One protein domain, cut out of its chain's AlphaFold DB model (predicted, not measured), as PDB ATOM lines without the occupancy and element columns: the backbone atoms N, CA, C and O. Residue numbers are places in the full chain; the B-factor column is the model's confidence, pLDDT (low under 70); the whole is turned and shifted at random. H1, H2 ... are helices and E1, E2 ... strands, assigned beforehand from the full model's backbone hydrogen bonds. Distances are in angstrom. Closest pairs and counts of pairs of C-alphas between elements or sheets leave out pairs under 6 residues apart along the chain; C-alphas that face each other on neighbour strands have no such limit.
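This is residues 51 to 248 and 257 to 262 of the 478 residues of an uncharacterized protein of 'Massilia aquatica' Lu et al. 2020 (UniProt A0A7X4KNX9). Two long helices, H1 and H3, cross at a steep tilt to make the core, with H8, H9 and H10 packed round one side of it and the short helices H5, H6 and H7 on the opposite side. H4 and a tiny two-strand sheet sit by H3, H2 turns off the last residues of H1, and H11 packs on H8. The printed part has 204 residues with eleven named helices and two named strands, in the order H1 H2 H3 H4 E1 H5 H6 H7 H8 H9 E2 H10 H11; the sheet, E1 - E2, is antiparallel, and the class is mostly helix. The whole is compact, with a radius of gyration of the C-alphas of 16.1 A, and rounded, spanning 50 by 42 by 31 A.

Start at H1, residues 56 to 74, which with H3, residues 94 to 114, is the hub, each touching four helices. These two touch at a steep tilt of 45 degrees, opposite ways, through residues 65 to 69 of H1 and 97 to 104 of H3; the closest C-alphas, of His 65 and Leu 101, are 6.4 A apart. H2, residues 76 to 83, and H1 only just touch, only at the corner, with 3 pairs of C-alphas within 8 A, the closest being Ala 73 and Val 79 at 6.4 A. Look next at H4, residues 127 to 133: it touches H3 about perpendicular, at 87 degrees, with C-alphas 113 and 131 closest at 5.8 A. In the antiparallel pair E1, residues 141 to 143, and E2, residues 226 to 228, N 142 and O 227 are within hydrogen-bond range at 2.8 A, as are N 227 and O 142 at 2.9 A. H5, residues 156 to 159, only just touches H3, with 3 pairs of C-alphas within 8 A, Asn 98 and Leu 157 closest at 7.2 A. H6, residues 161 to 164, touches H1, with C-alphas 62 and 162 closest at 5.7 A. H7, residues 166 to 171, is near H1, with 6 pairs of C-alphas within 10 A. H8, residues 190 to 200, touches H1 about perpendicular, at 78 degrees, with C-alphas 67 and 194 closest at 7.7 A. H9, residues 202 to 219, touches H10, residues 234 to 244, at a steep tilt of 42 degrees, opposite ways, with C-alphas 203 and 243 closest at 4.9 A. H10 also touches H3, where the closest C-alphas, 111 and 237, are 4.9 A apart. H11, residues 257 to 262, touches H8 at a shallow tilt of 22 degrees, opposite ways, with C-alphas 193 and 257 closest at 7.5 A. Every O i to N i+4 pair is within hydrogen-bond range in H1, H2, H3, H4, H7, H8, H9, H10 and H11; H5 and H6 are too short for such a pair.

Find C-alpha 56 at (-58.987, 44.827, 36.615); from there H1 runs 26.6 A to C-alpha 74. Find C-alpha 94 at (-35.913, 37.791, 44.282), where H3 begins its 30.2 A. H9 is 25.9 A long, and H8 and H10 are 15.5 A each. H11 ends at C-alpha 262, at (-60.128, 33.743, 38.510).

The two farthest C-alphas, of Ala 137 and Lys 185, are 50.7 A apart. Residues 249 to 256 are not printed, and C-alphas 248 and 257 stand 14.6 A apart across the cut. The links H3 to H4, E1 to H5 and H7 to H8 are long. The mean pLDDT of the printed part is 89.7; look for values under 70 at residues 51, 116, 137 and 222 to 224.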
ATOM      1  N   SER A  51     -60.443  42.247  48.782       67.44
ATOM      2  CA  SER A  51     -61.059  43.551  49.006       67.44
ATOM      3  C   SER A  51     -60.139  44.744  48.705       67.44
ATOM      4  O   SER A  51     -60.603  45.871  48.621       67.44
ATOM      5  N   ILE A  52     -58.839  44.520  48.497       70.25
ATOM      6  CA  ILE A  52     -57.879  45.566  48.098       70.25
ATOM      7  C   ILE A  52     -57.395  45.410  46.647       70.25
ATOM      8  O   ILE A  52     -56.668  46.268  46.143       70.25
ATOM      9  N   SER A  53     -57.786  44.312  45.993       71.00
ATOM     10  CA  SER A  53     -57.422  43.929  44.628       71.00
ATOM     11  C   SER A  53     -58.693  43.844  43.793       71.00
ATOM     12  O   SER A  53     -59.183  42.750  43.517       71.00
ATOM     13  N   TYR A  54     -59.238  45.001  43.425       78.50
ATOM     14  CA  TYR A  54     -60.525  45.108  42.729       78.50
ATOM     15  C   TYR A  54     -60.463  45.907  41.419       78.50
ATOM     16  O   TYR A  54     -61.439  45.955  40.685       78.50
ATOM     17  N   ASP A  55     -59.325  46.511  41.067       89.19
ATOM     18  CA  ASP A  55     -59.143  47.126  39.743       89.19
ATOM     19  C   ASP A  55     -58.597  46.089  38.737       89.19
ATOM     20  O   ASP A  55     -57.469  45.608  38.892       89.19
ATOM     21  N   VAL A  56     -59.382  45.753  37.701       92.75
ATOM     22  CA  VAL A  56     -58.987  44.827  36.615       92.75
ATOM     23  C   VAL A  56     -57.776  45.324  35.825       92.75
ATOM     24  O   VAL A  56     -56.962  44.522  35.355       92.75
ATOM     25  N   ARG A  57     -57.592  46.645  35.729       94.69
ATOM     26  CA  ARG A  57     -56.396  47.232  35.122       94.69
ATOM     27  C   ARG A  57     -55.153  46.836  35.893       94.69
ATOM     28  O   ARG A  57     -54.175  46.430  35.281       94.69
ATOM     29  N   SER A  58     -55.199  46.907  37.217       93.62
ATOM     30  CA  SER A  58     -54.064  46.553  38.069       93.62
ATOM     31  C   SER A  58     -53.791  45.044  38.079       93.62
ATOM     32  O   SER A  58     -52.626  44.663  38.108       93.62
ATOM     33  N   TYR A  59     -54.813  44.181  37.960       93.62
ATOM     34  CA  TYR A  59     -54.602  42.741  37.705       93.62
ATOM     35  C   TYR A  59     -53.835  42.506  36.404       93.62
ATOM     36  O   TYR A  59     -52.843  41.780  36.379       93.62
ATOM     37  N   THR A  60     -54.290  43.146  35.329       97.19
ATOM     38  CA  THR A  60     -53.706  43.002  33.989       97.19
ATOM     39  C   THR A  60     -52.301  43.578  33.926       97.19
ATOM     40  O   THR A  60     -51.408  42.941  33.376       97.19
ATOM     41  N   LEU A  61     -52.073  44.728  34.558       97.69
ATOM     42  CA  LEU A  61     -50.755  45.334  34.695       97.69
ATOM     43  C   LEU A  61     -49.805  44.422  35.477       97.69
ATOM     44  O   LEU A  61     -48.673  44.216  35.053       97.69
ATOM     45  N   ASN A  62     -50.269  43.838  36.587       96.75
ATOM     46  CA  ASN A  62     -49.466  42.916  37.382       96.75
ATOM     47  C   ASN A  62     -49.071  41.668  36.579       96.75
ATOM     48  O   ASN A  62     -47.902  41.288  36.546       96.75
ATOM     49  N   LEU A  63     -50.039  41.054  35.888       97.69
ATOM     50  CA  LEU A  63     -49.784  39.934  34.986       97.69
ATOM     51  C   LEU A  63     -48.762  40.312  33.911       97.69
ATOM     52  O   LEU A  63     -47.815  39.564  33.690       97.69
ATOM     53  N   PHE A  64     -48.941  41.468  33.271       98.50
ATOM     54  CA  PHE A  64     -48.052  41.957  32.225       98.50
ATOM     55  C   PHE A  64     -46.627  42.188  32.746       98.50
ATOM     56  O   PHE A  64     -45.667  41.741  32.126       98.50
ATOM     57  N   HIS A  65     -46.459  42.816  33.913       98.12
ATOM     58  CA  HIS A  65     -45.136  43.005  34.514       98.12
ATOM     59  C   HIS A  65     -44.465  41.673  34.854       98.12
ATOM     60  O   HIS A  65     -43.293  41.489  34.538       98.12
ATOM     61  N   HIS A  66     -45.183  40.718  35.446       97.56
ATOM     62  CA  HIS A  66     -44.615  39.397  35.734       97.56
ATOM     63  C   HIS A  66     -44.309  38.595  34.468       97.56
ATOM     64  O   HIS A  66     -43.293  37.904  34.421       97.56
ATOM     65  N   HIS A  67     -45.137  38.726  33.431       97.19
ATOM     66  CA  HIS A  67     -44.859  38.176  32.108       97.19
ATOM     67  C   HIS A  67     -43.552  38.733  31.536       97.19
ATOM     68  O   HIS A  67     -42.711  37.961  31.085       97.19
ATOM     69  N   MET A  68     -43.337  40.047  31.644       96.81
ATOM     70  CA  MET A  68     -42.091  40.695  31.233       96.81
ATOM     71  C   MET A  68     -40.890  40.209  32.039       96.81
ATOM     72  O   MET A  68     -39.873  39.860  31.454       96.81
ATOM     73  N   VAL A  69     -40.996  40.133  33.369       95.62
ATOM     74  CA  VAL A  69     -39.907  39.624  34.220       95.62
ATOM     75  C   VAL A  69     -39.546  38.186  33.853       95.62
ATOM     76  O   VAL A  69     -38.366  37.862  33.767       95.62
ATOM     77  N   ARG A  70     -40.551  37.337  33.610       94.38
ATOM     78  CA  ARG A  70     -40.342  35.967  33.137       94.38
ATOM     79  C   ARG A  70     -39.651  35.951  31.773       94.38
ATOM     80  O   ARG A  70     -38.653  35.266  31.625       94.38
ATOM     81  N   ALA A  71     -40.139  36.730  30.808       92.62
ATOM     82  CA  ALA A  71     -39.555  36.791  29.471       92.62
ATOM     83  C   ALA A  71     -38.090  37.258  29.488       92.62
ATOM     84  O   ALA A  71     -37.291  36.750  28.715       92.62
ATOM     85  N   LEU A  72     -37.738  38.193  30.376       92.19
ATOM     86  CA  LEU A  72     -36.355  38.635  30.556       92.19
ATOM     87  C   LEU A  72     -35.477  37.534  31.165       92.19
ATOM     88  O   LEU A  72     -34.363  37.333  30.703       92.19
ATOM     89  N   ALA A  73     -35.966  36.835  32.193       89.12
ATOM     90  CA  ALA A  73     -35.211  35.777  32.867       89.12
ATOM     91  C   ALA A  73     -35.057  34.501  32.017       89.12
ATOM     92  O   ALA A  73     -34.066  33.795  32.162       89.12
ATOM     93  N   ASP A  74     -36.012  34.223  31.124       88.44
ATOM     94  CA  ASP A  74     -35.994  33.051  30.242       88.44
ATOM     95  C   ASP A  74     -35.174  33.291  28.943       88.44
ATOM     96  O   ASP A  74     -34.898  32.340  28.210       88.44
ATOM     97  N   ASP A  75     -34.775  34.534  28.628       89.06
ATOM     98  CA  ASP A  75     -34.005  34.869  27.417       89.06
ATOM     99  C   ASP A  75     -32.489  34.767  27.659       89.06
ATOM    100  O   ASP A  75     -31.878  35.609  28.322       89.06
ATOM    101  N   ALA A  76     -31.861  33.745  27.072       87.94
ATOM    102  CA  ALA A  76     -30.443  33.447  27.265       87.94
ATOM    103  C   ALA A  76     -29.500  34.597  26.869       87.94
ATOM    104  O   ALA A  76     -28.477  34.796  27.528       87.94
ATOM    105  N   ALA A  77     -29.829  35.371  25.829       87.44
ATOM    106  CA  ALA A  77     -28.987  36.482  25.390       87.44
ATOM    107  C   ALA A  77     -29.040  37.640  26.397       87.44
ATOM    108  O   ALA A  77     -28.013  38.244  26.716       87.44
ATOM    109  N   ILE A  78     -30.226  37.914  26.946       87.75
ATOM    110  CA  ILE A  78     -30.412  38.928  27.992       87.75
ATOM    111  C   ILE A  78     -29.717  38.495  29.279       87.75
ATOM    112  O   ILE A  78     -29.011  39.300  29.882       87.75
ATOM    113  N   VAL A  79     -29.859  37.226  29.667       87.62
ATOM    114  CA  VAL A  79     -29.191  36.652  30.844       87.62
ATOM    115  C   VAL A  79     -27.677  36.785  30.737       87.62
ATOM    116  O   VAL A  79     -27.033  37.258  31.675       87.62
ATOM    117  N   GLN A  80     -27.108  36.435  29.583       85.44
ATOM    118  CA  GLN A  80     -25.676  36.567  29.343       85.44
ATOM    119  C   GLN A  80     -25.221  38.032  29.388       85.44
ATOM    120  O   GLN A  80     -24.216  38.340  30.028       85.44
ATOM    121  N   HIS A  81     -25.961  38.941  28.745       84.12
ATOM    122  CA  HIS A  81     -25.638  40.366  28.766       84.12
ATOM    123  C   HIS A  81     -25.698  40.939  30.186       84.12
ATOM    124  O   HIS A  81     -24.788  41.647  30.603       84.12
ATOM    125  N   TYR A  82     -26.731  40.589  30.954       85.62
ATOM    126  CA  TYR A  82     -26.903  41.049  32.326       85.62
ATOM    127  C   TYR A  82     -25.788  40.537  33.250       85.62
ATOM    128  O   TYR A  82     -25.277  41.295  34.073       85.62
ATOM    129  N   ALA A  83     -25.371  39.277  33.095       84.94
ATOM    130  CA  ALA A  83     -24.263  38.705  33.861       84.94
ATOM    131  C   ALA A  83     -22.927  39.431  33.610       84.94
ATOM    132  O   ALA A  83     -22.104  39.522  34.516       84.94
ATOM    133  N   ALA A  84     -22.728  39.993  32.414       85.19
ATOM    134  CA  ALA A  84     -21.527  40.756  32.075       85.19
ATOM    135  C   ALA A  84     -21.462  42.150  32.733       85.19
ATOM    136  O   ALA A  84     -20.404  42.774  32.718       85.19
ATOM    137  N   LEU A  85     -22.563  42.648  33.309       82.06
ATOM    138  CA  LEU A  85     -22.626  43.974  33.940       82.06
ATOM    139  C   LEU A  85     -22.099  43.999  35.389       82.06
ATOM    140  O   LEU A  85     -22.139  45.058  36.011       82.06
ATOM    141  N   ASP A  86     -21.645  42.858  35.924       78.00
ATOM    142  CA  ASP A  86     -21.142  42.688  37.303       78.00
ATOM    143  C   ASP A  86     -22.083  43.279  38.376       78.00
ATOM    144  O   ASP A  86     -21.694  43.943  39.338       78.00
ATOM    145  N   LEU A  87     -23.387  43.082  38.167       80.25
ATOM    146  CA  LEU A  87     -24.432  43.565  39.063       80.25
ATOM    147  C   LEU A  87     -24.617  42.609  40.254       80.25
ATOM    148  O   LEU A  87     -24.488  41.395  40.109       80.25
ATOM    149  N   PRO A  88     -25.023  43.117  41.432       74.25
ATOM    150  CA  PRO A  88     -25.012  42.346  42.681       74.25
ATOM    151  C   PRO A  88     -26.044  41.208  42.766       74.25
ATOM    152  O   PRO A  88     -26.051  40.462  43.740       74.25
ATOM    153  N   ASN A  89     -26.956  41.083  41.800       83.62
ATOM    154  CA  ASN A  89     -28.091  40.166  41.864       83.62
ATOM    155  C   ASN A  89     -28.214  39.385  40.559       83.62
ATOM    156  O   ASN A  89     -28.266  40.001  39.508       83.62
ATOM    157  N   SER A  90     -28.366  38.060  40.601       85.06
ATOM    158  CA  SER A  90     -28.704  37.288  39.397       85.06
ATOM    159  C   SER A  90     -30.142  37.560  38.935       85.06
ATOM    160  O   SER A  90     -31.002  37.907  39.753       85.06
ATOM    161  N   MET A  91     -30.437  37.344  37.647       85.44
ATOM    162  CA  MET A  91     -31.792  37.528  37.096       85.44
ATOM    163  C   MET A  91     -32.840  36.587  37.715       85.44
ATOM    164  O   MET A  91     -34.023  36.922  37.790       85.44
ATOM    165  N   ASP A  92     -32.415  35.448  38.262       84.25
ATOM    166  CA  ASP A  92     -33.311  34.531  38.973       84.25
ATOM    167  C   ASP A  92     -33.612  34.950  40.417       84.25
ATOM    168  O   ASP A  92     -34.573  34.458  41.028       84.25
ATOM    169  N   SER A  93     -32.827  35.876  40.971       90.19
ATOM    170  CA  SER A  93     -32.966  36.311  42.357       90.19
ATOM    171  C   SER A  93     -34.268  37.079  42.608       90.19
ATOM    172  O   SER A  93     -34.795  37.808  41.762       90.19
ATOM    173  N   LEU A  94     -34.773  36.986  43.840       90.69
ATOM    174  CA  LEU A  94     -35.913  37.791  44.282       90.69
ATOM    175  C   LEU A  94     -35.608  39.299  44.210       90.69
ATOM    176  O   LEU A  94     -36.498  40.099  43.922       90.69
ATOM    177  N   ALA A  95     -34.354  39.689  44.450       91.25
ATOM    178  CA  ALA A  95     -33.899  41.073  44.393       91.25
ATOM    179  C   ALA A  95     -33.998  41.662  42.978       91.25
ATOM    180  O   ALA A  95     -34.511  42.773  42.821       91.25
ATOM    181  N   PHE A  96     -33.599  40.904  41.951       91.69
ATOM    182  CA  PHE A  96     -33.777  41.297  40.553       91.69
ATOM    183  C   PHE A  96     -35.260  41.448  40.207       91.69
ATOM    184  O   PHE A  96     -35.686  42.512  39.761       91.69
ATOM    185  N   LYS A  97     -36.072  40.429  40.514       93.81
ATOM    186  CA  LYS A  97     -37.516  40.437  40.225       93.81
ATOM    187  C   LYS A  97     -38.207  41.636  40.877       93.81
ATOM    188  O   LYS A  97     -38.947  42.355  40.216       93.81
ATOM    189  N   ASN A  98     -37.907  41.912  42.146       93.94
ATOM    190  CA  ASN A  98     -38.413  43.092  42.850       93.94
ATOM    191  C   ASN A  98     -37.966  44.411  42.198       93.94
ATOM    192  O   ASN A  98     -38.764  45.344  42.117       93.94
ATOM    193  N   SER A  99     -36.720  44.488  41.727       93.56
ATOM    194  CA  SER A  99     -36.187  45.671  41.038       93.56
ATOM    195  C   SER A  99     -36.914  45.930  39.718       93.56
ATOM    196  O   SER A  99     -37.333  47.061  39.475       93.56
ATOM    197  N   CYS A 100     -37.161  44.889  38.914       94.38
ATOM    198  CA  CYS A 100     -37.967  44.994  37.696       94.38
ATOM    199  C   CYS A 100     -39.393  45.462  37.991       94.38
ATOM    200  O   CYS A 100     -39.870  46.402  37.362       94.38
ATOM    201  N   LEU A 101     -40.065  44.841  38.966       95.88
ATOM    202  CA  LEU A 101     -41.448  45.179  39.312       95.88
ATOM    203  C   LEU A 101     -41.570  46.636  39.777       95.88
ATOM    204  O   LEU A 101     -42.449  47.348  39.303       95.88
ATOM    205  N   ILE A 102     -40.658  47.116  40.634       95.50
ATOM    206  CA  ILE A 102     -40.623  48.529  41.044       95.50
ATOM    207  C   ILE A 102     -40.376  49.442  39.841       95.50
ATOM    208  O   ILE A 102     -41.061  50.453  39.694       95.50
ATOM    209  N   HIS A 103     -39.426  49.095  38.973       95.44
ATOM    210  CA  HIS A 103     -39.096  49.903  37.802       95.44
ATOM    211  C   HIS A 103     -40.289  50.026  36.841       95.44
ATOM    212  O   HIS A 103     -40.671  51.137  36.470       95.44
ATOM    213  N   PHE A 104     -40.927  48.906  36.494       97.19
ATOM    214  CA  PHE A 104     -42.092  48.874  35.605       97.19
ATOM    215  C   PHE A 104     -43.316  49.562  36.228       97.19
ATOM    216  O   PHE A 104     -43.981  50.361  35.569       97.19
ATOM    217  N   GLU A 105     -43.577  49.353  37.523       96.25
ATOM    218  CA  GLU A 105     -44.634  50.076  38.242       96.25
ATOM    219  C   GLU A 105     -44.412  51.587  38.253       96.25
ATOM    220  O   GLU A 105     -45.363  52.352  38.071       96.25
ATOM    221  N   ASN A 106     -43.175  52.037  38.466       96.00
ATOM    222  CA  ASN A 106     -42.855  53.458  38.466       96.00
ATOM    223  C   ASN A 106     -43.017  54.064  37.069       96.00
ATOM    224  O   ASN A 106     -43.592  55.146  36.960       96.00
ATOM    225  N   LEU A 107     -42.574  53.365  36.017       95.88
ATOM    226  CA  LEU A 107     -42.798  53.755  34.619       95.88
ATOM    227  C   LEU A 107     -44.287  53.959  34.333       95.88
ATOM    228  O   LEU A 107     -44.682  55.040  33.896       95.88
ATOM    229  N   PHE A 108     -45.119  52.964  34.652       96.25
ATOM    230  CA  PHE A 108     -46.572  53.065  34.516       96.25
ATOM    231  C   PHE A 108     -47.137  54.247  35.314       96.25
ATOM    232  O   PHE A 108     -47.892  55.061  34.785       96.25
ATOM    233  N   THR A 109     -46.751  54.379  36.585       95.12
ATOM    234  CA  THR A 109     -47.273  55.428  37.470       95.12
ATOM    235  C   THR A 109     -46.925  56.823  36.953       95.12
ATOM    236  O   THR A 109     -47.779  57.710  36.964       95.12
ATOM    237  N   TYR A 110     -45.694  57.032  36.483       94.81
ATOM    238  CA  TYR A 110     -45.280  58.309  35.908       94.81
ATOM    239  C   TYR A 110     -45.953  58.585  34.560       94.81
ATOM    240  O   TYR A 110     -46.420  59.706  34.365       94.81
ATOM    241  N   ALA A 111     -46.096  57.584  33.684       94.19
ATOM    242  CA  ALA A 111     -46.852  57.728  32.439       94.19
ATOM    243  C   ALA A 111     -48.296  58.179  32.728       94.19
ATOM    244  O   ALA A 111     -48.760  59.195  32.216       94.19
ATOM    245  N   MET A 112     -48.985  57.519  33.660       93.31
ATOM    246  CA  MET A 112     -50.339  57.911  34.066       93.31
ATOM    247  C   MET A 112     -50.390  59.292  34.746       93.31
ATOM    248  O   MET A 112     -51.404  59.986  34.664       93.31
ATOM    249  N   ALA A 113     -49.320  59.712  35.430       91.44
ATOM    250  CA  ALA A 113     -49.254  61.010  36.102       91.44
ATOM    251  C   ALA A 113     -49.078  62.186  35.130       91.44
ATOM    252  O   ALA A 113     -49.623  63.256  35.408       91.44
ATOM    253  N   GLN A 114     -48.331  61.995  34.037       88.25
ATOM    254  CA  GLN A 114     -47.996  63.045  33.067       88.25
ATOM    255  C   GLN A 114     -49.120  63.313  32.050       88.25
ATOM    256  O   GLN A 114     -49.234  64.430  31.557       88.25
ATOM    257  N   HIS A 115     -49.990  62.342  31.763       76.69
ATOM    258  CA  HIS A 115     -50.897  62.411  30.605       76.69
ATOM    259  C   HIS A 115     -52.319  62.947  30.874       76.69
ATOM    260  O   HIS A 115     -53.250  62.680  30.111       76.69
ATOM    261  N   GLY A 116     -52.493  63.762  31.919       69.00
ATOM    262  CA  GLY A 116     -53.696  64.589  32.103       69.00
ATOM    263  C   GLY A 116     -55.021  63.808  32.087       69.00
ATOM    264  O   GLY A 116     -55.193  62.865  32.858       69.00
ATOM    265  N   SER A 117     -55.969  64.229  31.240       72.00
ATOM    266  CA  SER A 117     -57.305  63.625  31.077       72.00
ATOM    267  C   SER A 117     -57.345  62.427  30.121       72.00
ATOM    268  O   SER A 117     -58.364  61.742  30.059       72.00
ATOM    269  N   ALA A 118     -56.255  62.142  29.398       74.19
ATOM    270  CA  ALA A 118     -56.210  61.048  28.427       74.19
ATOM    271  C   ALA A 118     -56.286  59.661  29.086       74.19
ATOM    272  O   ALA A 118     -56.555  58.678  28.400       74.19
ATOM    273  N   ALA A 119     -56.064  59.573  30.402       81.62
ATOM    274  CA  ALA A 119     -56.139  58.345  31.178       81.62
ATOM    275  C   ALA A 119     -56.777  58.577  32.553       81.62
ATOM    276  O   ALA A 119     -56.638  59.637  33.168       81.62
ATOM    277  N   GLN A 120     -57.453  57.556  33.082       87.12
ATOM    278  CA  GLN A 120     -58.057  57.635  34.407       87.12
ATOM    279  C   GLN A 120     -56.990  57.416  35.482       87.12
ATOM    280  O   GLN A 120     -56.610  56.289  35.787       87.12
ATOM    281  N   ALA A 121     -56.544  58.496  36.115       85.19
ATOM    282  CA  ALA A 121     -55.592  58.443  37.227       85.19
ATOM    283  C   ALA A 121     -56.169  57.821  38.518       85.19
ATOM    284  O   ALA A 121     -55.416  57.341  39.366       85.19
ATOM    285  N   SER A 122     -57.498  57.829  38.686       83.62
ATOM    286  CA  SER A 122     -58.160  57.181  39.827       83.62
ATOM    287  C   SER A 122     -57.875  55.674  39.824       83.62
ATOM    288  O   SER A 122     -57.906  55.047  38.766       83.62
ATOM    289  N   GLY A 123     -57.556  55.109  40.991       82.00
ATOM    290  CA  GLY A 123     -57.145  53.708  41.149       82.00
ATOM    291  C   GLY A 123     -55.658  53.425  40.879       82.00
ATOM    292  O   GLY A 123     -55.177  52.353  41.236       82.00
ATOM    293  N   VAL A 124     -54.893  54.379  40.324       89.00
ATOM    294  CA  VAL A 124     -53.441  54.215  40.127       89.00
ATOM    295  C   VAL A 124     -52.698  54.441  41.446       89.00
ATOM    296  O   VAL A 124     -52.679  55.539  42.011       89.00
ATOM    297  N   LEU A 125     -52.059  53.387  41.952       88.69
ATOM    298  CA  LEU A 125     -51.342  53.414  43.225       88.69
ATOM    299  C   LEU A 125     -50.104  54.320  43.138       88.69
ATOM    300  O   LEU A 125     -49.292  54.201  42.233       88.69
ATOM    301  N   GLY A 126     -49.945  55.233  44.099       89.56
ATOM    302  CA  GLY A 126     -48.790  56.143  44.143       89.56
ATOM    303  C   GLY A 126     -48.907  57.394  43.273       89.56
ATOM    304  O   GLY A 126     -48.022  58.247  43.347       89.56
ATOM    305  N   ILE A 127     -50.017  57.575  42.546       90.56
ATOM    306  CA  ILE A 127     -50.203  58.686  41.602       90.56
ATOM    307  C   ILE A 127     -50.000  60.073  42.232       90.56
ATOM    308  O   ILE A 127     -49.308  60.919  41.666       90.56
ATOM    309  N   SER A 128     -50.519  60.310  43.442       90.19
ATOM    310  CA  SER A 128     -50.369  61.599  44.135       90.19
ATOM    311  C   SER A 128     -48.912  61.899  44.496       90.19
ATOM    312  O   SER A 128     -48.480  63.048  44.419       90.19
ATOM    313  N   LYS A 129     -48.133  60.870  44.856       91.56
ATOM    314  CA  LYS A 129     -46.699  61.012  45.149       91.56
ATOM    315  C   LYS A 129     -45.885  61.200  43.875       91.56
ATOM    316  O   LYS A 129     -44.990  62.036  43.875       91.56
ATOM    317  N   ALA A 130     -46.220  60.483  42.803       91.94
ATOM    318  CA  ALA A 130     -45.594  60.665  41.497       91.94
ATOM    319  C   ALA A 130     -45.788  62.100  40.984       91.94
ATOM    320  O   ALA A 130     -44.813  62.769  40.657       91.94
ATOM    321  N   ARG A 131     -47.020  62.627  41.036       91.69
ATOM    322  CA  ARG A 131     -47.329  64.027  40.688       91.69
ATOM    323  C   ARG A 131     -46.559  65.044  41.526       91.69
ATOM    324  O   ARG A 131     -46.233  66.111  41.024       91.69
ATOM    325  N   ARG A 132     -46.294  64.741  42.800       91.44
ATOM    326  CA  ARG A 132     -45.462  65.599  43.649       91.44
ATOM    327  C   ARG A 132     -43.999  65.568  43.207       91.44
ATOM    328  O   ARG A 132     -43.456  66.638  42.984       91.44
ATOM    329  N   LYS A 133     -43.416  64.377  43.012       91.00
ATOM    330  CA  LYS A 133     -42.029  64.210  42.533       91.00
ATOM    331  C   LYS A 133     -41.787  64.899  41.188       91.00
ATOM    332  O   LYS A 133     -40.765  65.534  41.004       91.00
ATOM    333  N   LEU A 134     -42.762  64.846  40.280       90.44
ATOM    334  CA  LEU A 134     -42.701  65.546  38.991       90.44
ATOM    335  C   LEU A 134     -42.597  67.079  39.115       90.44
ATOM    336  O   LEU A 134     -42.190  67.724  38.157       90.44
ATOM    337  N   ARG A 135     -42.978  67.667  40.258       89.44
ATOM    338  CA  ARG A 135     -42.898  69.116  40.519       89.44
ATOM    339  C   ARG A 135     -41.673  69.524  41.343       89.44
ATOM    340  O   ARG A 135     -41.497  70.710  41.597       89.44
ATOM    341  N   GLU A 136     -40.882  68.568  41.827       88.88
ATOM    342  CA  GLU A 136     -39.685  68.847  42.624       88.88
ATOM    343  C   GLU A 136     -38.547  69.359  41.717       88.88
ATOM    344  O   GLU A 136     -38.427  68.960  40.555       88.88
ATOM    345  N   ALA A 137     -37.706  70.257  42.243       67.06
ATOM    346  CA  ALA A 137     -36.539  70.759  41.521       67.06
ATOM    347  C   ALA A 137     -35.562  69.599  41.249       67.06
ATOM    348  O   ALA A 137     -35.141  68.919  42.182       67.06
ATOM    349  N   GLY A 138     -35.235  69.358  39.975       71.50
ATOM    350  CA  GLY A 138     -34.445  68.200  39.523       71.50
ATOM    351  C   GLY A 138     -35.256  67.109  38.811       71.50
ATOM    352  O   GLY A 138     -34.664  66.213  38.214       71.50
ATOM    353  N   GLY A 139     -36.590  67.206  38.813       79.88
ATOM    354  CA  GLY A 139     -37.466  66.281  38.097       79.88
ATOM    355  C   GLY A 139     -37.515  64.876  38.707       79.88
ATOM    356  O   GLY A 139     -36.930  64.580  39.750       79.88
ATOM    357  N   ALA A 140     -38.263  63.984  38.060       89.62
ATOM    358  CA  ALA A 140     -38.344  62.587  38.472       89.62
ATOM    359  C   ALA A 140     -37.250  61.750  37.793       89.62
ATOM    360  O   ALA A 140     -36.960  61.931  36.612       89.62
ATOM    361  N   ALA A 141     -36.707  60.773  38.517       89.56
ATOM    362  CA  ALA A 141     -35.808  59.759  37.976       89.56
ATOM    363  C   ALA A 141     -36.393  58.353  38.159       89.56
ATOM    364  O   ALA A 141     -37.152  58.083  39.100       89.56
ATOM    365  N   LEU A 142     -36.018  57.457  37.252       91.06
ATOM    366  CA  LEU A 142     -36.301  56.032  37.311       91.06
ATOM    367  C   LEU A 142     -35.025  55.291  37.673       91.06
ATOM    368  O   LEU A 142     -34.096  55.236  36.876       91.06
ATOM    369  N   GLY A 143     -35.010  54.696  38.860       90.19
ATOM    370  CA  GLY A 143     -33.951  53.781  39.267       90.19
ATOM    371  C   GLY A 143     -34.356  52.320  39.089       90.19
ATOM    372  O   GLY A 143     -35.542  51.997  38.973       90.19
ATOM    373  N   PHE A 144     -33.367  51.440  39.125       90.94
ATOM    374  CA  PHE A 144     -33.549  49.997  39.173       90.94
ATOM    375  C   PHE A 144     -32.936  49.442  40.451       90.94
ATOM    376  O   PHE A 144     -31.726  49.422  40.642       90.94
ATOM    377  N   GLY A 145     -33.809  49.022  41.355       89.81
ATOM    378  CA  GLY A 145     -33.422  48.497  42.650       89.81
ATOM    379  C   GLY A 145     -34.648  48.253  43.516       89.81
ATOM    380  O   GLY A 145     -35.739  48.750  43.236       89.81
ATOM    381  N   HIS A 146     -34.465  47.499  44.598       89.00
ATOM    382  CA  HIS A 146     -35.559  47.125  45.498       89.00
ATOM    383  C   HIS A 146     -35.577  47.904  46.827       89.00
ATOM    384  O   HIS A 146     -36.476  47.710  47.649       89.00
ATOM    385  N   SER A 147     -34.610  48.800  47.048       89.62
ATOM    386  CA  SER A 147     -34.541  49.656  48.239       89.62
ATOM    387  C   SER A 147     -35.568  50.800  48.191       89.62
ATOM    388  O   SER A 147     -36.112  51.138  47.139       89.62
ATOM    389  N   GLN A 148     -35.830  51.440  49.337       87.44
ATOM    390  CA  GLN A 148     -36.809  52.532  49.443       87.44
ATOM    391  C   GLN A 148     -36.469  53.749  48.560       87.44
ATOM    392  O   GLN A 148     -37.383  54.492  48.196       87.44
ATOM    393  N   ALA A 149     -35.196  53.943  48.190       88.19
ATOM    394  CA  ALA A 149     -34.756  55.031  47.314       88.19
ATOM    395  C   ALA A 149     -35.359  54.929  45.901       88.19
ATOM    396  O   ALA A 149     -35.665  55.948  45.284       88.19
ATOM    397  N   HIS A 150     -35.613  53.706  45.425       89.31
ATOM    398  CA  HIS A 150     -36.186  53.453  44.100       89.31
ATOM    399  C   HIS A 150     -37.719  53.414  44.106       89.31
ATOM    400  O   HIS A 150     -38.336  53.291  43.054       89.31
ATOM    401  N   GLN A 151     -38.367  53.520  45.267       91.94
ATOM    402  CA  GLN A 151     -39.820  53.396  45.389       91.94
ATOM    403  C   GLN A 151     -40.514  54.771  45.355       91.94
ATOM    404  O   GLN A 151     -40.034  55.766  45.911       91.94
ATOM    405  N   ILE A 152     -41.693  54.838  44.732       91.12
ATOM    406  CA  ILE A 152     -42.615  55.983  44.833       91.12
ATOM    407  C   ILE A 152     -43.468  55.847  46.102       91.12
ATOM    408  O   ILE A 152     -43.704  56.820  46.829       91.12
ATOM    409  N   LEU A 153     -43.936  54.632  46.391       86.94
ATOM    410  CA  LEU A 153     -44.726  54.326  47.581       86.94
ATOM    411  C   LEU A 153     -43.826  53.977  48.774       86.94
ATOM    412  O   LEU A 153     -42.691  53.534  48.630       86.94
ATOM    413  N   ARG A 154     -44.347  54.180  49.991       82.00
ATOM    414  CA  ARG A 154     -43.722  53.568  51.172       82.00
ATOM    415  C   ARG A 154     -44.146  52.104  51.167       82.00
ATOM    416  O   ARG A 154     -45.340  51.857  51.003       82.00
ATOM    417  N   ARG A 155     -43.201  51.176  51.346       82.25
ATOM    418  CA  ARG A 155     -43.462  49.723  51.291       82.25
ATOM    419  C   ARG A 155     -44.082  49.291  49.950       82.25
ATOM    420  O   ARG A 155     -45.065  48.558  49.932       82.25
ATOM    421  N   GLN A 156     -43.546  49.756  48.819       89.00
ATOM    422  CA  GLN A 156     -44.115  49.488  47.489       89.00
ATOM    423  C   GLN A 156     -44.169  47.994  47.144       89.00
ATOM    424  O   GLN A 156     -45.143  47.547  46.557       89.00
ATOM    425  N   LEU A 157     -43.204  47.196  47.605       86.94
ATOM    426  CA  LEU A 157     -43.239  45.736  47.430       86.94
ATOM    427  C   LEU A 157     -44.455  45.064  48.090       86.94
ATOM    428  O   LEU A 157     -44.816  43.955  47.712       86.94
ATOM    429  N   LEU A 158     -45.082  45.732  49.062       81.00
ATOM    430  CA  LEU A 158     -46.253  45.244  49.787       81.00
ATOM    431  C   LEU A 158     -47.544  45.950  49.356       81.00
ATOM    432  O   LEU A 158     -48.585  45.321  49.220       81.00
ATOM    433  N   LEU A 159     -47.477  47.265  49.137       81.25
ATOM    434  CA  LEU A 159     -48.642  48.123  48.898       81.25
ATOM    435  C   LEU A 159     -48.765  48.630  47.457       81.25
ATOM    436  O   LEU A 159     -49.755  49.298  47.154       81.25
ATOM    437  N   GLY A 160     -47.776  48.366  46.604       85.38
ATOM    438  CA  GLY A 160     -47.814  48.613  45.162       85.38
ATOM    439  C   GLY A 160     -48.664  47.579  44.429       85.38
ATOM    440  O   GLY A 160     -49.342  46.758  45.053       85.38
ATOM    441  N   VAL A 161     -48.638  47.624  43.099       85.94
ATOM    442  CA  VAL A 161     -49.465  46.742  42.259       85.94
ATOM    443  C   VAL A 161     -49.067  45.283  42.481       85.94
ATOM    444  O   VAL A 161     -49.903  44.458  42.830       85.94
ATOM    445  N   SER A 162     -47.781  44.969  42.413       82.25
ATOM    446  CA  SER A 162     -47.293  43.600  42.586       82.25
ATOM    447  C   SER A 162     -47.548  43.078  43.995       82.25
ATOM    448  O   SER A 162     -47.936  41.929  44.169       82.25
ATOM    449  N   GLY A 163     -47.410  43.942  45.007       82.31
ATOM    450  CA  GLY A 163     -47.654  43.594  46.406       82.31
ATOM    451  C   GLY A 163     -49.120  43.280  46.706       82.31
ATOM    452  O   GLY A 163     -49.429  42.187  47.178       82.31
ATOM    453  N   ARG A 164     -50.041  44.200  46.382       84.25
ATOM    454  CA  ARG A 164     -51.475  44.018  46.682       84.25
ATOM    455  C   ARG A 164     -52.086  42.840  45.934       84.25
ATOM    456  O   ARG A 164     -53.001  42.214  46.449       84.25
ATOM    457  N   TYR A 165     -51.600  42.544  44.731       88.81
ATOM    458  CA  TYR A 165     -52.151  41.500  43.864       88.81
ATOM    459  C   TYR A 165     -51.366  40.180  43.964       88.81
ATOM    460  O   TYR A 165     -51.721  39.206  43.302       88.81
ATOM    461  N   LYS A 166     -50.340  40.108  44.827       88.56
ATOM    462  CA  LYS A 166     -49.498  38.919  45.018       88.56
ATOM    463  C   LYS A 166     -50.312  37.688  45.408       88.56
ATOM    464  O   LYS A 166     -50.179  36.651  44.769       88.56
ATOM    465  N   THR A 167     -51.154  37.806  46.433       87.06
ATOM    466  CA  THR A 167     -51.947  36.682  46.953       87.06
ATOM    467  C   THR A 167     -52.886  36.107  45.889       87.06
ATOM    468  O   THR A 167     -52.733  34.926  45.589       87.06
ATOM    469  N   PRO A 168     -53.739  36.902  45.211       89.19
ATOM    470  CA  PRO A 168     -54.533  36.408  44.087       89.19
ATOM    471  C   PRO A 168     -53.736  35.641  43.025       89.19
ATOM    472  O   PRO A 168     -54.148  34.569  42.587       89.19
ATOM    473  N   MET A 169     -52.570  36.155  42.626       93.19
ATOM    474  CA  MET A 169     -51.738  35.519  41.598       93.19
ATOM    475  C   MET A 169     -51.074  34.221  42.075       93.19
ATOM    476  O   MET A 169     -50.916  33.294  41.277       93.19
ATOM    477  N   ILE A 170     -50.723  34.129  43.364       91.94
ATOM    478  CA  ILE A 170     -50.240  32.889  43.991       91.94
ATOM    479  C   ILE A 170     -51.344  31.832  44.012       91.94
ATOM    480  O   ILE A 170     -51.101  30.679  43.654       91.94
ATOM    481  N   GLU A 171     -52.564  32.221  44.376       90.38
ATOM    482  CA  GLU A 171     -53.724  31.322  44.431       90.38
ATOM    483  C   GLU A 171     -54.132  30.827  43.036       90.38
ATOM    484  O   GLU A 171     -54.495  29.664  42.861       90.38
ATOM    485  N   MET A 172     -53.972  31.674  42.011       92.75
ATOM    486  CA  MET A 172     -54.089  31.295  40.595       92.75
ATOM    487  C   MET A 172     -52.876  30.514  40.058       92.75
ATOM    488  O   MET A 172     -52.917  30.040  38.927       92.75
ATOM    489  N   ARG A 173     -51.813  30.335  40.856       94.12
ATOM    490  CA  ARG A 173     -50.590  29.585  40.514       94.12
ATOM    491  C   ARG A 173     -49.737  30.198  39.395       94.12
ATOM    492  O   ARG A 173     -48.968  29.476  38.760       94.12
ATOM    493  N   PHE A 174     -49.788  31.515  39.182       94.69
ATOM    494  CA  PHE A 174     -48.845  32.185  38.268       94.69
ATOM    495  C   PHE A 174     -47.408  32.121  38.790       94.69
ATOM    496  O   PHE A 174     -46.465  31.933  38.023       94.69
ATOM    497  N   PHE A 175     -47.243  32.270  40.103       94.12
ATOM    498  CA  PHE A 175     -45.957  32.215  40.785       94.12
ATOM    499  C   PHE A 175     -46.141  31.930  42.275       94.12
ATOM    500  O   PHE A 175     -47.261  31.906  42.774       94.12
ATOM    501  N   ASP A 176     -45.046  31.719  43.000       91.19
ATOM    502  CA  ASP A 176     -45.064  31.569  44.455       91.19
ATOM    503  C   ASP A 176     -44.556  32.818  45.202       91.19
ATOM    504  O   ASP A 176     -44.324  33.885  44.627       91.19
ATOM    505  N   ARG A 177     -44.359  32.698  46.522       87.88
ATOM    506  CA  ARG A 177     -43.878  33.804  47.366       87.88
ATOM    507  C   ARG A 177     -42.482  34.309  46.984       87.88
ATOM    508  O   ARG A 177     -42.193  35.471  47.275       87.88
ATOM    509  N   ALA A 178     -41.667  33.484  46.332       87.75
ATOM    510  CA  ALA A 178     -40.334  33.826  45.844       87.75
ATOM    511  C   ALA A 178     -40.338  34.269  44.366       87.75
ATOM    512  O   ALA A 178     -39.273  34.439  43.775       87.75
ATOM    513  N   TYR A 179     -41.521  34.452  43.764       90.81
ATOM    514  CA  TYR A 179     -41.689  34.735  42.339       90.81
ATOM    515  C   TYR A 179     -40.989  33.700  41.443       90.81
ATOM    516  O   TYR A 179     -40.320  34.037  40.465       90.81
ATOM    517  N   ARG A 180     -41.112  32.413  41.788       91.12
ATOM    518  CA  ARG A 180     -40.787  31.313  40.873       91.12
ATOM    519  C   ARG A 180     -41.961  31.107  39.922       91.12
ATOM    520  O   ARG A 180     -43.080  30.903  40.382       91.12
ATOM    521  N   TYR A 181     -41.705  31.184  38.617       92.62
ATOM    522  CA  TYR A 181     -42.746  31.114  37.582       92.62
ATOM    523  C   TYR A 181     -43.063  29.688  37.124       92.62
ATOM    524  O   TYR A 181     -44.142  29.453  36.585       92.62
ATOM    525  N   GLN A 182     -42.154  28.744  37.383       90.12
ATOM    526  CA  GLN A 182     -42.324  27.315  37.131       90.12
ATOM    527  C   GLN A 182     -42.649  26.619  38.459       90.12
ATOM    528  O   GLN A 182     -41.818  26.598  39.369       90.12
ATOM    529  N   LEU A 183     -43.869  26.088  38.595       90.50
ATOM    530  CA  LEU A 183     -44.340  25.461  39.835       90.50
ATOM    531  C   LEU A 183     -44.726  23.991  39.608       90.50
ATOM    532  O   LEU A 183     -45.387  23.682  38.613       90.50
ATOM    533  N   PRO A 184     -44.425  23.086  40.559       80.19
ATOM    534  CA  PRO A 184     -44.952  21.729  40.533       80.19
ATOM    535  C   PRO A 184     -46.473  21.813  40.738       80.19
ATOM    536  O   PRO A 184     -46.921  22.201  41.816       80.19
ATOM    537  N   LYS A 185     -47.267  21.469  39.714       83.81
ATOM    538  CA  LYS A 185     -48.745  21.611  39.636       83.81
ATOM    539  C   LYS A 185     -49.279  22.984  39.188       83.81
ATOM    540  O   LYS A 185     -50.410  23.339  39.519       83.81
ATOM    541  N   GLN A 186     -48.509  23.760  38.428       88.56
ATOM    542  CA  GLN A 186     -49.080  24.885  37.680       88.56
ATOM    543  C   GLN A 186     -50.054  24.371  36.600       88.56
ATOM    544  O   GLN A 186     -49.719  23.404  35.914       88.56
ATOM    545  N   PRO A 187     -51.235  24.989  36.412       87.19
ATOM    546  CA  PRO A 187     -52.114  24.646  35.298       87.19
ATOM    547  C   PRO A 187     -51.391  24.845  33.958       87.19
ATOM    548  O   PRO A 187     -50.897  25.937  33.680       87.19
ATOM    549  N   ALA A 188     -51.344  23.804  33.120       82.75
ATOM    550  CA  ALA A 188     -50.524  23.787  31.902       82.75
ATOM    551  C   ALA A 188     -50.833  24.939  30.920       82.75
ATOM    552  O   ALA A 188     -49.937  25.429  30.241       82.75
ATOM    553  N   GLY A 189     -52.085  25.403  30.867       87.94
ATOM    554  CA  GLY A 189     -52.521  26.474  29.966       87.94
ATOM    555  C   GLY A 189     -52.327  27.901  30.486       87.94
ATOM    556  O   GLY A 189     -52.582  28.840  29.740       87.94
ATOM    557  N   LEU A 190     -51.876  28.101  31.731       91.62
ATOM    558  CA  LEU A 190     -51.937  29.412  32.391       91.62
ATOM    559  C   LEU A 190     -51.050  30.475  31.719       91.62
ATOM    560  O   LEU A 190     -51.530  31.525  31.286       91.62
ATOM    561  N   TRP A 191     -49.751  30.196  31.603       94.81
ATOM    562  CA  TRP A 191     -48.814  31.077  30.908       94.81
ATOM    563  C   TRP A 191     -49.055  31.132  29.393       94.81
ATOM    564  O   TRP A 191     -49.082  32.246  28.872       94.81
ATOM    565  N   PRO A 192     -49.328  30.012  28.690       95.56
ATOM    566  CA  PRO A 192     -49.748  30.053  27.288       95.56
ATOM    567  C   PRO A 192     -50.959  30.961  27.018       95.56
ATOM    568  O   PRO A 192     -50.975  31.668  26.009       95.56
ATOM    569  N   ALA A 193     -51.949  30.997  27.917       96.62
ATOM    570  CA  ALA A 193     -53.095  31.898  27.807       96.62
ATOM    571  C   ALA A 193     -52.697  33.371  28.001       96.62
ATOM    572  O   ALA A 193     -53.160  34.234  27.254       96.62
ATOM    573  N   ALA A 194     -51.805  33.668  28.954       97.38
ATOM    574  CA  ALA A 194     -51.266  35.018  29.142       97.38
ATOM    575  C   ALA A 194     -50.435  35.474  27.928       97.38
ATOM    576  O   ALA A 194     -50.589  36.598  27.450       97.38
ATOM    577  N   ASP A 195     -49.615  34.577  27.378       97.31
ATOM    578  CA  ASP A 195     -48.864  34.786  26.141       97.31
ATOM    579  C   ASP A 195     -49.801  35.083  24.960       97.31
ATOM    580  O   ASP A 195     -49.565  36.011  24.184       97.31
ATOM    581  N   ALA A 196     -50.888  34.318  24.825       97.69
ATOM    582  CA  ALA A 196     -51.894  34.531  23.791       97.69
ATOM    583  C   ALA A 196     -52.617  35.877  23.951       97.69
ATOM    584  O   ALA A 196     -52.803  36.578  22.957       97.69
ATOM    585  N   LEU A 197     -52.972  36.266  25.181       98.12
ATOM    586  CA  LEU A 197     -53.570  37.571  25.471       98.12
ATOM    587  C   LEU A 197     -52.646  38.713  25.029       98.12
ATOM    588  O   LEU A 197     -53.074  39.584  24.272       98.12
ATOM    589  N   ILE A 198     -51.379  38.686  25.453       98.31
ATOM    590  CA  ILE A 198     -50.410  39.754  25.165       98.31
ATOM    591  C   ILE A 198     -50.104  39.850  23.668       98.31
ATOM    592  O   ILE A 198     -49.969  40.955  23.152       98.31
ATOM    593  N   ARG A 199     -50.026  38.720  22.953       97.69
ATOM    594  CA  ARG A 199     -49.819  38.719  21.494       97.69
ATOM    595  C   ARG A 199     -51.036  39.219  20.717       97.69
ATOM    596  O   ARG A 199     -50.869  39.902  19.715       97.69
ATOM    597  N   ARG A 200     -52.249  38.847  21.141       97.38
ATOM    598  CA  ARG A 200     -53.490  39.166  20.414       97.38
ATOM    599  C   ARG A 200     -53.896  40.630  20.560       97.38
ATOM    600  O   ARG A 200     -54.506  41.166  19.644       97.38
ATOM    601  N   VAL A 201     -53.617  41.249  21.707       98.00
ATOM    602  CA  VAL A 201     -53.994  42.642  21.989       98.00
ATOM    603  C   VAL A 201     -52.891  43.578  21.475       98.00
ATOM    604  O   VAL A 201     -51.794  43.569  22.045       98.00
ATOM    605  N   PRO A 202     -53.138  44.388  20.424       97.81
ATOM    606  CA  PRO A 202     -52.102  45.210  19.793       97.81
ATOM    607  C   PRO A 202     -51.391  46.158  20.765       97.81
ATOM    608  O   PRO A 202     -50.174  46.324  20.692       97.81
ATOM    609  N   GLU A 203     -52.128  46.743  21.708       97.25
ATOM    610  CA  GLU A 203     -51.612  47.669  22.713       97.25
ATOM    611  C   GLU A 203     -50.636  46.980  23.675       97.25
ATOM    612  O   GLU A 203     -49.569  47.526  23.963       97.25
ATOM    613  N   LEU A 204     -50.952  45.757  24.123       98.44
ATOM    614  CA  LEU A 204     -50.067  44.963  24.984       98.44
ATOM    615  C   LEU A 204     -48.833  44.480  24.223       98.44
ATOM    616  O   LEU A 204     -47.726  44.547  24.755       98.44
ATOM    617  N   SER A 205     -49.000  44.035  22.976       98.25
ATOM    618  CA  SER A 205     -47.878  43.609  22.136       98.25
ATOM    619  C   SER A 205     -46.922  44.774  21.853       98.25
ATOM    620  O   SER A 205     -45.707  44.630  21.992       98.25
ATOM    621  N   ARG A 206     -47.455  45.960  21.524       98.12
ATOM    622  CA  ARG A 206     -46.661  47.185  21.337       98.12
ATOM    623  C   ARG A 206     -45.925  47.567  22.617       98.12
ATOM    624  O   ARG A 206     -44.731  47.864  22.560       98.12
ATOM    625  N   LEU A 207     -46.613  47.540  23.760       98.56
ATOM    626  CA  LEU A 207     -46.003  47.836  25.054       98.56
ATOM    627  C   LEU A 207     -44.885  46.843  25.391       98.56
ATOM    628  O   LEU A 207     -43.819  47.275  25.819       98.56
ATOM    629  N   LYS A 208     -45.084  45.541  25.148       98.19
ATOM    630  CA  LYS A 208     -44.062  44.503  25.358       98.19
ATOM    631  C   LYS A 208     -42.790  44.826  24.579       98.19
ATOM    632  O   LYS A 208     -41.713  44.876  25.168       98.19
ATOM    633  N   SER A 209     -42.916  45.084  23.278       97.31
ATOM    634  CA  SER A 209     -41.768  45.389  22.416       97.31
ATOM    635  C   SER A 209     -41.039  46.660  22.857       97.31
ATOM    636  O   SER A 209     -39.813  46.669  22.946       97.31
ATOM    637  N   LYS A 210     -41.783  47.725  23.185       97.88
ATOM    638  CA  LYS A 210     -41.203  48.992  23.657       97.88
ATOM    639  C   LYS A 210     -40.515  48.850  25.011       97.88
ATOM    640  O   LYS A 210     -39.436  49.401  25.202       97.88
ATOM    641  N   LEU A 211     -41.110  48.101  25.936       96.94
ATOM    642  CA  LEU A 211     -40.544  47.902  27.265       96.94
ATOM    643  C   LEU A 211     -39.294  47.017  27.225       96.94
ATOM    644  O   LEU A 211     -38.349  47.283  27.964       96.94
ATOM    645  N   LEU A 212     -39.258  46.012  26.344       94.69
ATOM    646  CA  LEU A 212     -38.064  45.200  26.109       94.69
ATOM    647  C   LEU A 212     -36.913  46.049  25.552       94.69
ATOM    648  O   LEU A 212     -35.813  46.014  26.098       94.69
ATOM    649  N   ALA A 213     -37.180  46.851  24.515       93.75
ATOM    650  CA  ALA A 213     -36.187  47.754  23.936       93.75
ATOM    651  C   ALA A 213     -35.656  48.758  24.972       93.75
ATOM    652  O   ALA A 213     -34.446  48.938  25.099       93.75
ATOM    653  N   HIS A 214     -36.557  49.348  25.766       94.12
ATOM    654  CA  HIS A 214     -36.195  50.229  26.877       94.12
ATOM    655  C   HIS A 214     -35.319  49.524  27.907       94.12
ATOM    656  O   HIS A 214     -34.308  50.078  28.312       94.12
ATOM    657  N   PHE A 215     -35.665  48.302  28.321       90.88
ATOM    658  CA  PHE A 215     -34.876  47.569  29.309       90.88
ATOM    659  C   PHE A 215     -33.459  47.278  28.802       90.88
ATOM    660  O   PHE A 215     -32.496  47.516  29.524       90.88
ATOM    661  N   LEU A 216     -33.315  46.850  27.545       88.00
ATOM    662  CA  LEU A 216     -32.006  46.617  26.927       88.00
ATOM    663  C   LEU A 216     -31.169  47.900  26.846       88.00
ATOM    664  O   LEU A 216     -29.997  47.885  27.207       88.00
ATOM    665  N   GLN A 217     -31.767  49.020  26.434       87.75
ATOM    666  CA  GLN A 217     -31.089  50.319  26.422       87.75
ATOM    667  C   GLN A 217     -30.707  50.768  27.840       87.75
ATOM    668  O   GLN A 217     -29.628  51.308  28.078       87.75
ATOM    669  N   PHE A 218     -31.586  50.535  28.807       86.12
ATOM    670  CA  PHE A 218     -31.365  50.906  30.193       86.12
ATOM    671  C   PHE A 218     -30.190  50.139  30.814       86.12
ATOM    672  O   PHE A 218     -29.377  50.738  31.514       86.12
ATOM    673  N   LEU A 219     -30.030  48.853  30.484       82.06
ATOM    674  CA  LEU A 219     -28.885  48.043  30.914       82.06
ATOM    675  C   LEU A 219     -27.532  48.565  30.396       82.06
ATOM    676  O   LEU A 219     -26.514  48.370  31.057       82.06
ATOM    677  N   GLN A 220     -27.508  49.303  29.281       80.25
ATOM    678  CA  GLN A 220     -26.279  49.912  28.750       80.25
ATOM    679  C   GLN A 220     -25.742  51.068  29.613       80.25
ATOM    680  O   GLN A 220     -24.600  51.480  29.431       80.25
ATOM    681  N   HIS A 221     -26.523  51.589  30.568       74.56
ATOM    682  CA  HIS A 221     -26.122  52.717  31.425       74.56
ATOM    683  C   HIS A 221     -25.185  52.313  32.582       74.56
ATOM    684  O   HIS A 221     -24.838  53.145  33.423       74.56
ATOM    685  N   GLY A 222     -24.754  51.049  32.637       67.62
ATOM    686  CA  GLY A 222     -23.794  50.563  33.624       67.62
ATOM    687  C   GLY A 222     -24.374  50.448  35.045       67.62
ATOM    688  O   GLY A 222     -25.591  50.435  35.237       67.62
ATOM    689  N   PRO A 223     -23.522  50.354  36.080       66.06
ATOM    690  CA  PRO A 223     -23.914  49.851  37.400       66.06
ATOM    691  C   PRO A 223     -24.852  50.767  38.199       66.06
ATOM    692  O   PRO A 223     -25.508  50.302  39.130       66.06
ATOM    693  N   GLN A 224     -24.951  52.058  37.861       69.50
ATOM    694  CA  GLN A 224     -25.855  52.978  38.563       69.50
ATOM    695  C   GLN A 224     -27.334  52.795  38.187       69.50
ATOM    696  O   GLN A 224     -28.176  53.312  38.922       69.50
ATOM    697  N   LEU A 225     -27.639  52.074  37.089       83.88
ATOM    698  CA  LEU A 225     -28.979  51.733  36.582       83.88
ATOM    699  C   LEU A 225     -30.073  52.721  37.033       83.88
ATOM    700  O   LEU A 225     -31.001  52.391  37.784       83.88
ATOM    701  N   SER A 226     -29.923  53.972  36.601       88.25
ATOM    702  CA  SER A 226     -30.829  55.078  36.896       88.25
ATOM    703  C   SER A 226     -30.826  56.060  35.733       88.25
ATOM    704  O   SER A 226     -29.775  56.318  35.151       88.25
ATOM    705  N   MET A 227     -31.987  56.625  35.399       90.19
ATOM    706  CA  MET A 227     -32.109  57.621  34.332       90.19
ATOM    707  C   MET A 227     -33.144  58.705  34.666       90.19
ATOM    708  O   MET A 227     -34.131  58.415  35.358       90.19
ATOM    709  N   PRO A 228     -32.976  59.941  34.164       91.06
ATOM    710  CA  PRO A 228     -34.030  60.949  34.208       91.06
ATOM    711  C   PRO A 228     -35.293  60.449  33.496       91.06
ATOM    712  O   PRO A 228     -35.218  59.822  32.440       91.06
ATOM    713  N   LEU A 229     -36.471  60.741  34.048       91.62
ATOM    714  CA  LEU A 229     -37.743  60.319  33.455       91.62
ATOM    715  C   LEU A 229     -37.967  60.921  32.057       91.62
ATOM    716  O   LEU A 229     -38.646  60.312  31.228       91.62
ATOM    717  N   ASP A 230     -37.421  62.104  31.790       90.19
ATOM    718  CA  ASP A 230     -37.542  62.775  30.491       90.19
ATOM    719  C   ASP A 230     -36.701  62.103  29.399       90.19
ATOM    720  O   ASP A 230     -36.993  62.260  28.218       90.19
ATOM    721  N   SER A 231     -35.719  61.282  29.785       90.88
ATOM    722  CA  SER A 231     -34.927  60.459  28.867       90.88
ATOM    723  C   SER A 231     -35.636  59.164  28.448       90.88
ATOM    724  O   SER A 231     -35.133  58.445  27.590       90.88
ATOM    725  N   VAL A 232     -36.784  58.833  29.050       93.00
ATOM    726  CA  VAL A 232     -37.594  57.672  28.650       93.00
ATOM    727  C   VAL A 232     -38.349  57.985  27.365       93.00
ATOM    728  O   VAL A 232     -39.051  58.997  27.313       93.00
ATOM    729  N   ASP A 233     -38.286  57.068  26.390       94.31
ATOM    730  CA  ASP A 233     -39.017  57.150  25.117       94.31
ATOM    731  C   ASP A 233     -40.494  57.551  25.353       94.31
ATOM    732  O   ASP A 233     -41.242  56.804  26.004       94.31
ATOM    733  N   PRO A 234     -40.947  58.715  24.843       94.06
ATOM    734  CA  PRO A 234     -42.342  59.134  24.943       94.06
ATOM    735  C   PRO A 234     -43.321  58.086  24.401       94.06
ATOM    736  O   PRO A 234     -44.408  57.912  24.954       94.06
ATOM    737  N   GLU A 235     -42.918  57.320  23.383       96.00
ATOM    738  CA  GLU A 235     -43.727  56.246  22.811       96.00
ATOM    739  C   GLU A 235     -43.940  55.084  23.788       96.00
ATOM    740  O   GLU A 235     -44.987  54.437  23.749       96.00
ATOM    741  N   LEU A 236     -42.994  54.822  24.699       97.12
ATOM    742  CA  LEU A 236     -43.182  53.835  25.766       97.12
ATOM    743  C   LEU A 236     -44.219  54.323  26.784       97.12
ATOM    744  O   LEU A 236     -45.092  53.555  27.197       97.12
ATOM    745  N   LYS A 237     -44.162  55.603  27.173       95.12
ATOM    746  CA  LYS A 237     -45.155  56.199  28.085       95.12
ATOM    747  C   LYS A 237     -46.553  56.147  27.463       95.12
ATOM    748  O   LYS A 237     -47.500  55.706  28.116       95.12
ATOM    749  N   LEU A 238     -46.665  56.502  26.181       95.44
ATOM    750  CA  LEU A 238     -47.904  56.394  25.409       95.44
ATOM    751  C   LEU A 238     -48.386  54.946  25.275       95.44
ATOM    752  O   LEU A 238     -49.586  54.707  25.387       95.44
ATOM    753  N   ALA A 239     -47.489  53.972  25.099       97.50
ATOM    754  CA  ALA A 239     -47.860  52.558  25.050       97.50
ATOM    755  C   ALA A 239     -48.450  52.061  26.383       97.50
ATOM    756  O   ALA A 239     -49.448  51.338  26.370       97.50
ATOM    757  N   TYR A 240     -47.905  52.490  27.531       97.06
ATOM    758  CA  TYR A 240     -48.495  52.188  28.844       97.06
ATOM    759  C   TYR A 240     -49.915  52.741  28.965       97.06
ATOM    760  O   TYR A 240     -50.815  52.051  29.443       97.06
ATOM    761  N   ILE A 241     -50.129  53.976  28.516       95.38
ATOM    762  CA  ILE A 241     -51.449  54.611  28.560       95.38
ATOM    763  C   ILE A 241     -52.415  53.928  27.611       95.38
ATOM    764  O   ILE A 241     -53.533  53.643  28.020       95.38
ATOM    765  N   GLY A 242     -51.986  53.629  26.383       95.12
ATOM    766  CA  GLY A 242     -52.785  52.891  25.412       95.12
ATOM    767  C   GLY A 242     -53.291  51.582  26.007       95.12
ATOM    768  O   GLY A 242     -54.492  51.362  26.041       95.12
ATOM    769  N   ALA A 243     -52.400  50.780  26.592       96.88
ATOM    770  CA  ALA A 243     -52.753  49.488  27.173       96.88
ATOM    771  C   ALA A 243     -53.623  49.572  28.444       96.88
ATOM    772  O   ALA A 243     -54.446  48.687  28.688       96.88
ATOM    773  N   PHE A 244     -53.447  50.605  29.278       96.25
ATOM    774  CA  PHE A 244     -53.988  50.649  30.647       96.25
ATOM    775  C   PHE A 244     -54.765  51.936  30.972       96.25
ATOM    776  O   PHE A 244     -54.870  52.347  32.131       96.25
ATOM    777  N   ARG A 245     -55.347  52.579  29.957       93.62
ATOM    778  CA  ARG A 245     -56.008  53.890  30.066       93.62
ATOM    779  C   ARG A 245     -57.071  53.969  31.164       93.62
ATOM    780  O   ARG A 245     -57.069  54.902  31.969       93.62
ATOM    781  N   THR A 246     -57.984  53.001  31.195       93.31
ATOM    782  CA  THR A 246     -59.089  52.907  32.164       93.31
ATOM    783  C   THR A 246     -59.372  51.438  32.505       93.31
ATOM    784  O   THR A 246     -59.058  50.564  31.693       93.31
ATOM    785  N   PRO A 247     -59.991  51.137  33.663       92.75
ATOM    786  CA  PRO A 247     -60.427  49.775  33.989       92.75
ATOM    787  C   PRO A 247     -61.360  49.185  32.925       92.75
ATOM    788  O   PRO A 247     -61.184  48.044  32.515       92.75
ATOM    789  N   ALA A 248     -62.289  49.999  32.421       92.06
ATOM    790  CA  ALA A 248     -63.203  49.647  31.340       92.06
ATOM    791  C   ALA A 248     -62.464  49.300  30.032       92.06
ATOM    792  O   ALA A 248     -62.754  48.293  29.400       92.06
ATOM    793  N   PHE A 257     -60.241  36.230  29.624       96.12
ATOM    794  CA  PHE A 257     -59.054  35.733  30.312       96.12
ATOM    795  C   PHE A 257     -59.240  35.763  31.833       96.12
ATOM    796  O   PHE A 257     -59.020  34.758  32.504       96.12
ATOM    797  N   TRP A 258     -59.681  36.898  32.387       94.88
ATOM    798  CA  TRP A 258     -59.842  37.018  33.833       94.88
ATOM    799  C   TRP A 258     -60.994  36.187  34.371       94.88
ATOM    800  O   TRP A 258     -60.846  35.636  35.457       94.88
ATOM    801  N   LEU A 259     -62.098  36.037  33.635       93.69
ATOM    802  CA  LEU A 259     -63.200  35.164  34.046       93.69
ATOM    803  C   LEU A 259     -62.740  33.714  34.226       93.69
ATOM    804  O   LEU A 259     -63.088  33.081  35.220       93.69
ATOM    805  N   GLU A 260     -61.923  33.220  33.300       93.12
ATOM    806  CA  GLU A 260     -61.361  31.874  33.363       93.12
ATOM    807  C   GLU A 260     -60.298  31.754  34.465       93.12
ATOM    808  O   GLU A 260     -60.435  30.921  35.362       93.12
ATOM    809  N   ALA A 261     -59.288  32.632  34.470       92.56
ATOM    810  CA  ALA A 261     -58.167  32.564  35.412       92.56
ATOM    811  C   ALA A 261     -58.610  32.692  36.881       92.56
ATOM    812  O   ALA A 261     -58.108  31.991  37.761       92.56
ATOM    813  N   THR A 262     -59.587  33.562  37.154       90.94
ATOM    814  CA  THR A 262     -60.128  33.743  38.510       90.94
ATOM    815  C   THR A 262     -61.190  32.701  38.872       90.94
ATOM    816  O   THR A 262     -61.504  32.540  40.050       90.94
TER     817      THR A 262